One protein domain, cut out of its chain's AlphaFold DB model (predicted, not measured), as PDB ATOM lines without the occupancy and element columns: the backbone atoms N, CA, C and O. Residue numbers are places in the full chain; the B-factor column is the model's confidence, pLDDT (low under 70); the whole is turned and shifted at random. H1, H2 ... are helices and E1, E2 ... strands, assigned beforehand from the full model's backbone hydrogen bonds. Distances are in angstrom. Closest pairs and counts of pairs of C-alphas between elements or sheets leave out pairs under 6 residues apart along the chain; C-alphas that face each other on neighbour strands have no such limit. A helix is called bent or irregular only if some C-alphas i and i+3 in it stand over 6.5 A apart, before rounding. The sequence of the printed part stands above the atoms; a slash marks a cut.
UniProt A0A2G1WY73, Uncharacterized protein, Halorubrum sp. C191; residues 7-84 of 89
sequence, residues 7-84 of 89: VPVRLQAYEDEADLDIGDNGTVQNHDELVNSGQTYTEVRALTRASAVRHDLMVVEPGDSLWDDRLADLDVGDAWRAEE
ATOM      1  N   VAL A   7     171.573 150.189 168.296       92.56
ATOM      2  CA  VAL A   7     170.778 150.573 169.447       92.56
ATOM      3  C   VAL A   7     170.593 149.346 170.333       92.56
ATOM      4  O   VAL A   7     170.374 148.239 169.823       92.56
ATOM      5  N   PRO A   8     170.674 149.511 171.658       93.62
ATOM      6  CA  PRO A   8     170.425 148.415 172.568       93.62
ATOM      7  C   PRO A   8     168.916 148.197 172.610       93.62
ATOM      8  O   PRO A   8     168.155 149.104 172.942       93.62
ATOM      9  N   VAL A   9     168.459 147.007 172.242       94.00
ATOM     10  CA  VAL A   9     167.039 146.654 172.300       94.00
ATOM     11  C   VAL A   9     166.785 145.643 173.396       94.00
ATOM     12  O   VAL A   9     167.538 144.687 173.555       94.00
ATOM     13  N   ARG A  10     165.688 145.827 174.125       93.31
ATOM     14  CA  ARG A  10     165.195 144.860 175.096       93.31
ATOM     15  C   ARG A  10     164.366 143.797 174.387       93.31
ATOM     16  O   ARG A  10     163.377 144.110 173.723       93.31
ATOM     17  N   LEU A  11     164.738 142.544 174.593       92.25
ATOM     18  CA  LEU A  11     164.114 141.367 174.007       92.25
ATOM     19  C   LEU A  11     163.796 140.348 175.101       92.25
ATOM     20  O   LEU A  11     164.453 140.309 176.143       92.25
ATOM     21  N   GLN A  12     162.795 139.510 174.846       91.69
ATOM     22  CA  GLN A  12     162.573 138.307 175.638       91.69
ATOM     23  C   GLN A  12     163.190 137.124 174.899       91.69
ATOM     24  O   GLN A  12     162.775 136.794 173.786       91.69
ATOM     25  N   ALA A  13     164.209 136.538 175.512       92.38
ATOM     26  CA  ALA A  13     164.914 135.367 175.026       92.38
ATOM     27  C   ALA A  13     164.481 134.126 175.816       92.38
ATOM     28  O   ALA A  13     163.831 134.221 176.861       92.38
ATOM     29  N   TYR A  14     164.824 132.957 175.291       93.06
ATOM     30  CA  TYR A  14     164.485 131.666 175.875       93.06
ATOM     31  C   TYR A  14     165.728 131.056 176.501       93.06
ATOM     32  O   TYR A  14     166.805 131.147 175.912       93.06
ATOM     33  N   GLU A  15     165.575 130.445 177.673       93.25
ATOM     34  CA  GLU A  15     166.657 129.678 178.289       93.25
ATOM     35  C   GLU A  15     167.109 128.545 177.354       93.25
ATOM     36  O   GLU A  15     166.318 128.026 176.568       93.25
ATOM     37  N   ASP A  16     168.377 128.141 177.439       89.38
ATOM     38  CA  ASP A  16     168.921 127.068 176.584       89.38
ATOM     39  C   ASP A  16     168.204 125.725 176.837       89.38
ATOM     40  O   ASP A  16     168.016 124.912 175.936       89.38
ATOM     41  N   GLU A  17     167.731 125.534 178.072       91.38
ATOM     42  CA  GLU A  17     166.927 124.392 178.513       91.38
ATOM     43  C   GLU A  17     165.412 124.566 178.299       91.38
ATOM     44  O   GLU A  17     164.641 123.704 178.723       91.38
ATOM     45  N   ALA A  18     164.971 125.649 177.649       92.75
ATOM     46  CA  ALA A  18     163.555 125.895 177.404       92.75
ATOM     47  C   ALA A  18     162.947 124.844 176.460       92.75
ATOM     48  O   ALA A  18     163.436 124.613 175.352       92.75
ATOM     49  N   ASP A  19     161.819 124.259 176.864       92.94
ATOM     50  CA  ASP A  19     161.069 123.297 176.047       92.94
ATOM     51  C   ASP A  19     160.264 124.026 174.948       92.94
ATOM     52  O   ASP A  19     159.074 124.300 175.090       92.94
ATOM     53  N   LEU A  20     160.938 124.451 173.874       92.81
ATOM     54  CA  LEU A  20     160.339 125.242 172.792       92.81
ATOM     55  C   LEU A  20     159.401 124.405 171.911       92.81
ATOM     56  O   LEU A  20     159.853 123.544 171.154       92.81
ATOM     57  N   ASP A  21     158.112 124.746 171.899       94.50
ATOM     58  CA  ASP A  21     157.152 124.232 170.920       94.50
ATOM     59  C   ASP A  21     157.117 125.168 169.705       94.50
ATOM     60  O   ASP A  21     156.455 126.211 169.699       94.50
ATOM     61  N   ILE A  22     157.893 124.829 168.673       93.81
ATOM     62  CA  ILE A  22     157.954 125.592 167.423       93.81
ATOM     63  C   ILE A  22     156.891 125.061 166.458       93.81
ATOM     64  O   ILE A  22     156.981 123.927 165.989       93.81
ATOM     65  N   GLY A  23     155.911 125.897 166.117       93.12
ATOM     66  CA  GLY A  23     154.899 125.563 165.114       93.12
ATOM     67  C   GLY A  23     155.461 125.529 163.687       93.12
ATOM     68  O   GLY A  23     156.538 126.055 163.407       93.12
ATOM     69  N   ASP A  24     154.691 124.992 162.736       93.75
ATOM     70  CA  ASP A  24     155.063 124.896 161.308       93.75
ATOM     71  C   ASP A  24     155.432 126.240 160.640       93.75
ATOM     72  O   ASP A  24     156.072 126.274 159.588       93.75
ATOM     73  N   ASN A  25     155.029 127.366 161.228       91.25
ATOM     74  CA  ASN A  25     155.351 128.718 160.760       91.25
ATOM     75  C   ASN A  25     156.669 129.279 161.342       91.25
ATOM     76  O   ASN A  25     157.023 130.416 161.030       91.25
ATOM     77  N   GLY A  26     157.365 128.525 162.200       88.12
ATOM     78  CA  GLY A  26     158.577 128.958 162.895       88.12
ATOM     79  C   GLY A  26     158.344 129.840 164.128       88.12
ATOM     80  O   GLY A  26     159.303 130.414 164.638       88.12
ATOM     81  N   THR A  27     157.106 129.980 164.614       89.88
ATOM     82  CA  THR A  27     156.790 130.725 165.845       89.88
ATOM     83  C   THR A  27     156.678 129.795 167.045       89.88
ATOM     84  O   THR A  27     156.152 128.691 166.921       89.88
ATOM     85  N   VAL A  28     157.118 130.272 168.209       92.44
ATOM     86  CA  VAL A  28     156.967 129.573 169.493       92.44
ATOM     87  C   VAL A  28     155.496 129.630 169.916       92.44
ATOM     88  O   VAL A  28     154.975 130.713 170.181       92.44
ATOM     89  N   GLN A  29     154.817 128.484 169.951       95.25
ATOM     90  CA  GLN A  29     153.387 128.401 170.272       95.25
ATOM     91  C   GLN A  29     153.128 128.405 171.780       95.25
ATOM     92  O   GLN A  29     152.106 128.918 172.225       95.25
ATOM     93  N   ASN A  30     154.067 127.881 172.565       94.50
ATOM     94  CA  ASN A  30     153.996 127.810 174.021       94.50
ATOM     95  C   ASN A  30     154.708 128.988 174.716       94.50
ATOM     96  O   ASN A  30     155.130 128.866 175.863       94.50
ATOM     97  N   HIS A  31     154.853 130.139 174.040       92.56
ATOM     98  CA  HIS A  31     155.575 131.302 174.573       92.56
ATOM     99  C   HIS A  31     155.064 131.715 175.960       92.56
ATOM    100  O   HIS A  31     155.851 131.825 176.897       92.56
ATOM    101  N   ASP A  32     153.748 131.874 176.120       93.31
ATOM    102  CA  ASP A  32     153.145 132.238 177.405       93.31
ATOM    103  C   ASP A  32     153.447 131.212 178.508       93.31
ATOM    104  O   ASP A  32     153.688 131.586 179.656       93.31
ATOM    105  N   GLU A  33     153.477 129.917 178.188       94.56
ATOM    106  CA  GLU A  33     153.791 128.855 179.155       94.56
ATOM    107  C   GLU A  33     155.259 128.904 179.591       94.56
ATOM    108  O   GLU A  33     155.556 128.733 180.777       94.56
ATOM    109  N   LEU A  34     156.171 129.197 178.660       93.56
ATOM    110  CA  LEU A  34     157.596 129.378 178.940       93.56
ATOM    111  C   LEU A  34     157.838 130.603 179.821       93.56
ATOM    112  O   LEU A  34     158.597 130.518 180.789       93.56
ATOM    113  N   VAL A  35     157.141 131.709 179.544       91.81
ATOM    114  CA  VAL A  35     157.181 132.919 180.378       91.81
ATOM    115  C   VAL A  35     156.690 132.615 181.794       91.81
ATOM    116  O   VAL A  35     157.368 132.955 182.762       91.81
ATOM    117  N   ASN A  36     155.554 131.924 181.939       92.06
ATOM    118  CA  ASN A  36     155.003 131.566 183.253       92.06
ATOM    119  C   ASN A  36     155.866 130.548 184.015       92.06
ATOM    120  O   ASN A  36     155.912 130.581 185.243       92.06
ATOM    121  N   SER A  37     156.550 129.654 183.302       92.38
ATOM    122  CA  SER A  37     157.443 128.657 183.905       92.38
ATOM    123  C   SER A  37     158.816 129.223 184.279       92.38
ATOM    124  O   SER A  37     159.600 128.517 184.903       92.38
ATOM    125  N   GLY A  38     159.121 130.470 183.900       91.38
ATOM    126  CA  GLY A  38     160.434 131.079 184.123       91.38
ATOM    127  C   GLY A  38     161.526 130.571 183.179       91.38
ATOM    128  O   GLY A  38     162.699 130.784 183.446       91.38
ATOM    129  N   GLN A  39     161.162 129.936 182.061       94.25
ATOM    130  CA  GLN A  39     162.096 129.444 181.035       94.25
ATOM    131  C   GLN A  39     162.436 130.523 179.989       94.25
ATOM    132  O   GLN A  39     162.810 130.237 178.851       94.25
ATOM    133  N   THR A  40     162.259 131.789 180.356       95.00
ATOM    134  CA  THR A  40     162.600 132.943 179.526       95.00
ATOM    135  C   THR A  40     163.334 133.954 180.375       95.00
ATOM    136  O   THR A  40     163.071 134.071 181.573       95.00
ATOM    137  N   TYR A  41     164.192 134.733 179.738       92.12
ATOM    138  CA  TYR A  41     164.920 135.807 180.385       92.12
ATOM    139  C   TYR A  41     164.848 137.072 179.537       92.12
ATOM    140  O   TYR A  41     164.598 137.046 178.329       92.12
ATOM    141  N   THR A  42     165.028 138.212 180.195       92.69
ATOM    142  CA  THR A  42     165.158 139.484 179.484       92.69
ATOM    143  C   THR A  42     166.609 139.656 179.064       92.69
ATOM    144  O   THR A  42     167.509 139.563 179.895       92.69
ATOM    145  N   GLU A  43     166.831 139.941 177.789       93.56
ATOM    146  CA  GLU A  43     168.145 140.212 177.209       93.56
ATOM    147  C   GLU A  43     168.138 141.600 176.572       93.56
ATOM    148  O   GLU A  43     167.117 142.055 176.049       93.56
ATOM    149  N   VAL A  44     169.278 142.277 176.611       93.81
ATOM    150  CA  VAL A  44     169.531 143.474 175.821       93.81
ATOM    151  C   VAL A  44     170.548 143.129 174.754       93.81
ATOM    152  O   VAL A  44     171.618 142.609 175.061       93.81
ATOM    153  N   ARG A  45     170.220 143.433 173.501       92.94
ATOM    154  CA  ARG A  45     171.063 143.104 172.355       92.94
ATOM    155  C   ARG A  45     171.319 144.326 171.491       92.94
ATOM    156  O   ARG A  45     170.403 145.110 171.244       92.94
ATOM    157  N   ALA A  46     172.540 144.456 170.992       93.50
ATOM    158  CA  ALA A  46     172.881 145.429 169.970       93.50
ATOM    159  C   ALA A  46     172.231 145.023 168.642       93.50
ATOM    160  O   ALA A  46     172.592 144.009 168.035       93.50
ATOM    161  N   LEU A  47     171.259 145.809 168.183       91.94
ATOM    162  CA  LEU A  47     170.663 145.666 166.857       91.94
ATOM    163  C   LEU A  47     170.713 146.988 166.115       91.94
ATOM    164  O   LEU A  47     170.736 148.057 166.709       91.94
ATOM    165  N   THR A  48     170.635 146.921 164.794       91.69
ATOM    166  CA  THR A  48     170.468 148.127 163.990       91.69
ATOM    167  C   THR A  48     169.149 148.808 164.334       91.69
ATOM    168  O   THR A  48     168.103 148.159 164.479       91.69
ATOM    169  N   ARG A  49     169.161 150.139 164.388       89.88
ATOM    170  CA  ARG A  49     167.946 150.936 164.592       89.88
ATOM    171  C   ARG A  49     166.835 150.587 163.601       89.88
ATOM    172  O   ARG A  49     165.661 150.563 163.965       89.88
ATOM    173  N   ALA A  50     167.194 150.265 162.359       91.25
ATOM    174  CA  ALA A  50     166.245 149.825 161.339       91.25
ATOM    175  C   ALA A  50     165.539 148.511 161.714       91.25
ATOM    176  O   ALA A  50     164.323 148.413 161.556       91.25
ATOM    177  N   SER A  51     166.271 147.517 162.234       90.44
ATOM    178  CA  SER A  51     165.682 146.270 162.736       90.44
ATOM    179  C   SER A  51     164.784 146.527 163.941       90.44
ATOM    180  O   SER A  51     163.677 145.993 163.983       90.44
ATOM    181  N   ALA A  52     165.213 147.388 164.868       90.94
ATOM    182  CA  ALA A  52     164.404 147.770 166.021       90.94
ATOM    183  C   ALA A  52     163.051 148.356 165.592       90.94
ATOM    184  O   ALA A  52     162.007 147.861 166.002       90.94
ATOM    185  N   VAL A  53     163.056 149.331 164.677       90.56
ATOM    186  CA  VAL A  53     161.829 149.951 164.154       90.56
ATOM    187  C   VAL A  53     160.984 148.961 163.350       90.56
ATOM    188  O   VAL A  53     159.764 148.936 163.482       90.56
ATOM    189  N   ARG A  54     161.608 148.125 162.513       92.38
ATOM    190  CA  ARG A  54     160.897 147.147 161.672       92.38
ATOM    191  C   ARG A  54     160.131 146.113 162.494       92.38
ATOM    192  O   ARG A  54     159.079 145.657 162.051       92.38
ATOM    193  N   HIS A  55     160.692 145.715 163.629       89.31
ATOM    194  CA  HIS A  55     160.140 144.689 164.507       89.31
ATOM    195  C   HIS A  55     159.429 145.274 165.738       89.31
ATOM    196  O   HIS A  55     159.042 144.502 166.608       89.31
ATOM    197  N   ASP A  56     159.240 146.599 165.791       90.56
ATOM    198  CA  ASP A  56     158.629 147.319 166.920       90.56
ATOM    199  C   ASP A  56     159.280 146.953 168.271       90.56
ATOM    200  O   ASP A  56     158.626 146.699 169.279       90.56
ATOM    201  N   LEU A  57     160.613 146.857 168.272       91.38
ATOM    202  CA  LEU A  57     161.391 146.482 169.447       91.38
ATOM    203  C   LEU A  57     161.598 147.684 170.360       91.38
ATOM    204  O   LEU A  57     161.826 148.808 169.908       91.38
ATOM    205  N   MET A  58     161.590 147.424 171.664       92.81
ATOM    206  CA  MET A  58     161.829 148.456 172.663       92.81
ATOM    207  C   MET A  58     163.321 148.776 172.741       92.81
ATOM    208  O   MET A  58     164.111 147.943 173.180       92.81
ATOM    209  N   VAL A  59     163.697 149.985 172.334       93.12
ATOM    210  CA  VAL A  59     165.055 150.508 172.521       93.12
ATOM    211  C   VAL A  59     165.237 150.906 173.984       93.12
ATOM    212  O   VAL A  59     164.352 151.524 174.569       93.12
ATOM    213  N   VAL A  60     166.366 150.519 174.569       91.44
ATOM    214  CA  VAL A  60     166.788 150.924 175.911       91.44
ATOM    215  C   VAL A  60     167.480 152.277 175.784       91.44
ATOM    216  O   VAL A  60     168.459 152.406 175.053       91.44
ATOM    217  N   GLU A  61     166.973 153.296 176.463       90.44
ATOM    218  CA  GLU A  61     167.519 154.651 176.408       90.44
ATOM    219  C   GLU A  61     168.293 154.986 177.693       90.44
ATOM    220  O   GLU A  61     168.065 154.383 178.748       90.44
ATOM    221  N   PRO A  62     169.216 155.965 177.654       88.06
ATOM    222  CA  PRO A  62     169.866 156.463 178.860       88.06
ATOM    223  C   PRO A  62     168.829 156.973 179.865       88.06
ATOM    224  O   PRO A  62     168.152 157.975 179.635       88.06
ATOM    225  N   GLY A  63     168.721 156.272 180.997       86.44
ATOM    226  CA  GLY A  63     167.712 156.507 182.035       86.44
ATOM    227  C   GLY A  63     166.782 155.315 182.286       86.44
ATOM    228  O   GLY A  63     166.116 155.285 183.322       86.44
ATOM    229  N   ASP A  64     166.761 154.320 181.396       88.25
ATOM    230  CA  ASP A  64     166.095 153.043 181.647       88.25
ATOM    231  C   ASP A  64     166.789 152.250 182.759       88.25
ATOM    232  O   ASP A  64     168.006 152.270 182.911       88.25
ATOM    233  N   SER A  65     166.026 151.436 183.493       86.75
ATOM    234  CA  SER A  65     166.575 150.539 184.528       86.75
ATOM    235  C   SER A  65     167.420 149.384 183.976       86.75
ATOM    236  O   SER A  65     167.832 148.512 184.735       86.75
ATOM    237  N   LEU A  66     167.557 149.289 182.655       88.31
ATOM    238  CA  LEU A  66     168.433 148.341 181.962       88.31
ATOM    239  C   LEU A  66     169.584 149.058 181.253       88.31
ATOM    240  O   LEU A  66     170.377 148.399 180.590       88.31
ATOM    241  N   TRP A  67     169.647 150.389 181.351       89.06
ATOM    242  CA  TRP A  67     170.742 151.153 180.792       89.06
ATOM    243  C   TRP A  67     172.007 150.933 181.621       89.06
ATOM    244  O   TRP A  67     171.996 151.102 182.839       89.06
ATOM    245  N   ASP A  68     173.092 150.592 180.939       89.31
ATOM    246  CA  ASP A  68     174.422 150.365 181.496       89.31
ATOM    247  C   ASP A  68     175.424 151.100 180.598       89.31
ATOM    248  O   ASP A  68     175.204 151.211 179.389       89.31
ATOM    249  N   ASP A  69     176.520 151.616 181.159       87.69
ATOM    250  CA  ASP A  69     177.539 152.343 180.391       87.69
ATOM    251  C   ASP A  69     178.151 151.494 179.263       87.69
ATOM    252  O   ASP A  69     178.574 152.040 178.246       87.69
ATOM    253  N   ARG A  70     178.143 150.158 179.388       87.38
ATOM    254  CA  ARG A  70     178.553 149.240 178.310       87.38
ATOM    255  C   ARG A  70     177.673 149.353 177.068       87.38
ATOM    256  O   ARG A  70     178.153 149.134 175.965       87.38
ATOM    257  N   LEU A  71     176.407 149.738 177.227       87.62
ATOM    258  CA  LEU A  71     175.483 149.926 176.108       87.62
ATOM    259  C   LEU A  71     175.733 151.229 175.334       87.62
ATOM    260  O   LEU A  71     175.092 151.457 174.312       87.62
ATOM    261  N   ALA A  72     176.626 152.097 175.815       85.31
ATOM    262  CA  ALA A  72     177.011 153.308 175.098       85.31
ATOM    263  C   ALA A  72     177.991 153.030 173.941       85.31
ATOM    264  O   ALA A  72     178.081 153.848 173.027       85.31
ATOM    265  N   ASP A  73     178.702 151.898 173.979       87.12
ATOM    266  CA  ASP A  73     179.699 151.484 172.985       87.12
ATOM    267  C   ASP A  73     179.353 150.069 172.496       87.12
ATOM    268  O   ASP A  73     179.926 149.076 172.929       87.12
ATOM    269  N   LEU A  74     178.310 149.975 171.663       88.50
ATOM    270  CA  LEU A  74     177.785 148.700 171.167       88.50
ATOM    271  C   LEU A  74     178.576 148.199 169.959       88.50
ATOM    272  O   LEU A  74     178.731 148.937 168.982       88.50
ATOM    273  N   ASP A  75     178.932 146.915 169.959       88.19
ATOM    274  CA  ASP A  75     179.400 146.201 168.777       88.19
ATOM    275  C   ASP A  75     178.320 145.269 168.203       88.19
ATOM    276  O   ASP A  75     177.361 144.837 168.853       88.19
ATOM    277  N   VAL A  76     178.455 144.941 166.914       83.81
ATOM    278  CA  VAL A  76     177.526 144.024 166.243       83.81
ATOM    279  C   VAL A  76     177.580 142.655 166.917       83.81
ATOM    280  O   VAL A  76     178.597 141.966 166.877       83.81
ATOM    281  N   GLY A  77     176.431 142.212 167.429       82.75
ATOM    282  CA  GLY A  77     176.292 140.895 168.047       82.75
ATOM    283  C   GLY A  77     176.471 140.889 169.559       82.75
ATOM    284  O   GLY A  77     176.275 139.830 170.152       82.75
ATOM    285  N   ASP A  78     176.758 142.037 170.171       90.50
ATOM    286  CA  ASP A  78     176.721 142.172 171.619       90.50
ATOM    287  C   ASP A  78     175.337 141.851 172.184       90.50
ATOM    288  O   ASP A  78     174.307 142.312 171.675       90.50
ATOM    289  N   ALA A  79     175.330 141.065 173.254       91.44
ATOM    290  CA  ALA A  79     174.140 140.677 173.985       91.44
ATOM    291  C   ALA A  79     174.484 140.487 175.462       91.44
ATOM    292  O   ALA A  79     175.498 139.875 175.798       91.44
ATOM    293  N   TRP A  80     173.613 140.982 176.334       91.81
ATOM    294  CA  TRP A  80     173.743 140.854 177.780       91.81
ATOM    295  C   TRP A  80     172.402 140.505 178.392       91.81
ATOM    296  O   TRP A  80     171.371 141.074 178.020       91.81
ATOM    297  N   ARG A  81     172.396 139.622 179.388       91.81
ATOM    298  CA  ARG A  81     171.184 139.406 180.174       91.81
ATOM    299  C   ARG A  81     170.889 140.656 180.993       91.81
ATOM    300  O   ARG A  81     171.786 141.296 181.536       91.81
ATOM    301  N   ALA A  82     169.612 140.986 181.138       89.56
ATOM    302  CA  ALA A  82     169.163 142.100 181.970       89.56
ATOM    303  C   ALA A  82     169.705 142.016 183.409       89.56
ATOM    304  O   ALA A  82     169.986 143.038 184.028       89.56
ATOM    305  N   GLU A  83     169.867 140.797 183.922       87.31
ATOM    306  CA  GLU A  83     170.427 140.511 185.244       87.31
ATOM    307  C   GLU A  83     171.917 140.879 185.341       87.31
ATOM    308  O   GLU A  83     172.364 141.347 186.381       87.31
ATOM    309  N   GLU A  84     172.674 140.745 184.247       87.94
ATOM    310  CA  GLU A  84     174.095 141.121 184.178       87.94
ATOM    311  C   GLU A  84     174.302 142.636 184.055       87.94
ATOM    312  O   GLU A  84     175.369 143.151 184.397       87.94
TER     313      GLU A  84
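Overview. This is residues 7 to 84 of the 89 residues of an uncharacterized protein of Halorubrum sp. C191 (UniProt A0A2G1WY73). A long, bent two-stranded ribbon, E1 beside E2, runs through the domain and joins two ends: H1 and the loop of residues 15 to 30 at one, H2, H3 and the loop of residues 55 to 68 at the other. Short E3 pairs with E2 near its bend, making a narrow sheet of order E1, E2, E3, all antiparallel. You read 78 printed residues, with three named helices and three named strands in the order E1, H1, E2, H2, H3, E3; the class is mixed, helices and strands, with under half of the residues in named elements. The whole is only just compact, close to loose, with a radius of gyration of the C-alphas of 13.7 A, and spans 36 by 26 by 19 A.

Arrangement. Start with E1, residues 7 to 14, an edge strand, and compare it with E2, residues 40 to 48, the inner strand: they are antiparallel at 148 degrees, with N 7 and O 47 at 2.8 A and N 41 and O 13 at 2.9 A, within hydrogen-bond range. E1 bends by 50 degrees at residue 10 and E2 by 51 degrees at residue 44; these two C-alphas face each other at 4.6 A. Residues 9 to 10 of E1 also pair, antiparallel, with residues 58 to 59. H1, residues 31 to 37, is on the sheet but only grazes it, with residues 31 to 35; look at the closest C-alphas of H1 and E2, those of Leu 34 and Thr 40, 6.2 A apart. H2, residues 49 to 54, stands at the sheet's level, with a height over the sheet of 1.8 A; its closest C-alpha to E1 is that of Arg 49, 5.6 A from that of Val 7. H3, residues 69 to 72, only grazes the sheet with residues 70 to 72; the closest C-alphas of H3 and E1 are those of Leu 71 and Pro 8, 6.4 A apart. E3, residues 79 to 81, is the other edge strand, antiparallel to E2 at 154 degrees, with N 44 and O 80 within hydrogen-bond range at 2.8 A. H1 is apart from H2 and H3, and H2 is apart from H3. In H1 and H2 every O i to N i+4 pair is within hydrogen-bond range; H3 is too short for such a pair.

Along the chain. Find C-alpha 7 at (170.778, 150.573, 169.447); from there E1 runs 20.9 A to Tyr 14. H1 covers 9.9 A from His 31 to Ser 37. E2 begins at C-alpha 40, (162.600, 132.943, 179.526), and runs 23.1 A to Thr 48. H2 is 8.5 A long, H3 5.4 A and E3 7.0 A, ending at C-alpha 81, (171.184, 139.406, 180.174).

Size, cuts and confidence. The C-alphas of Asp 24 and Asp 69 are the two farthest apart, at 40.3 A. The links E1 to H1 and H2 to H3 are long. The printed part has no cut, and no printed residue is under 70 in pLDDT.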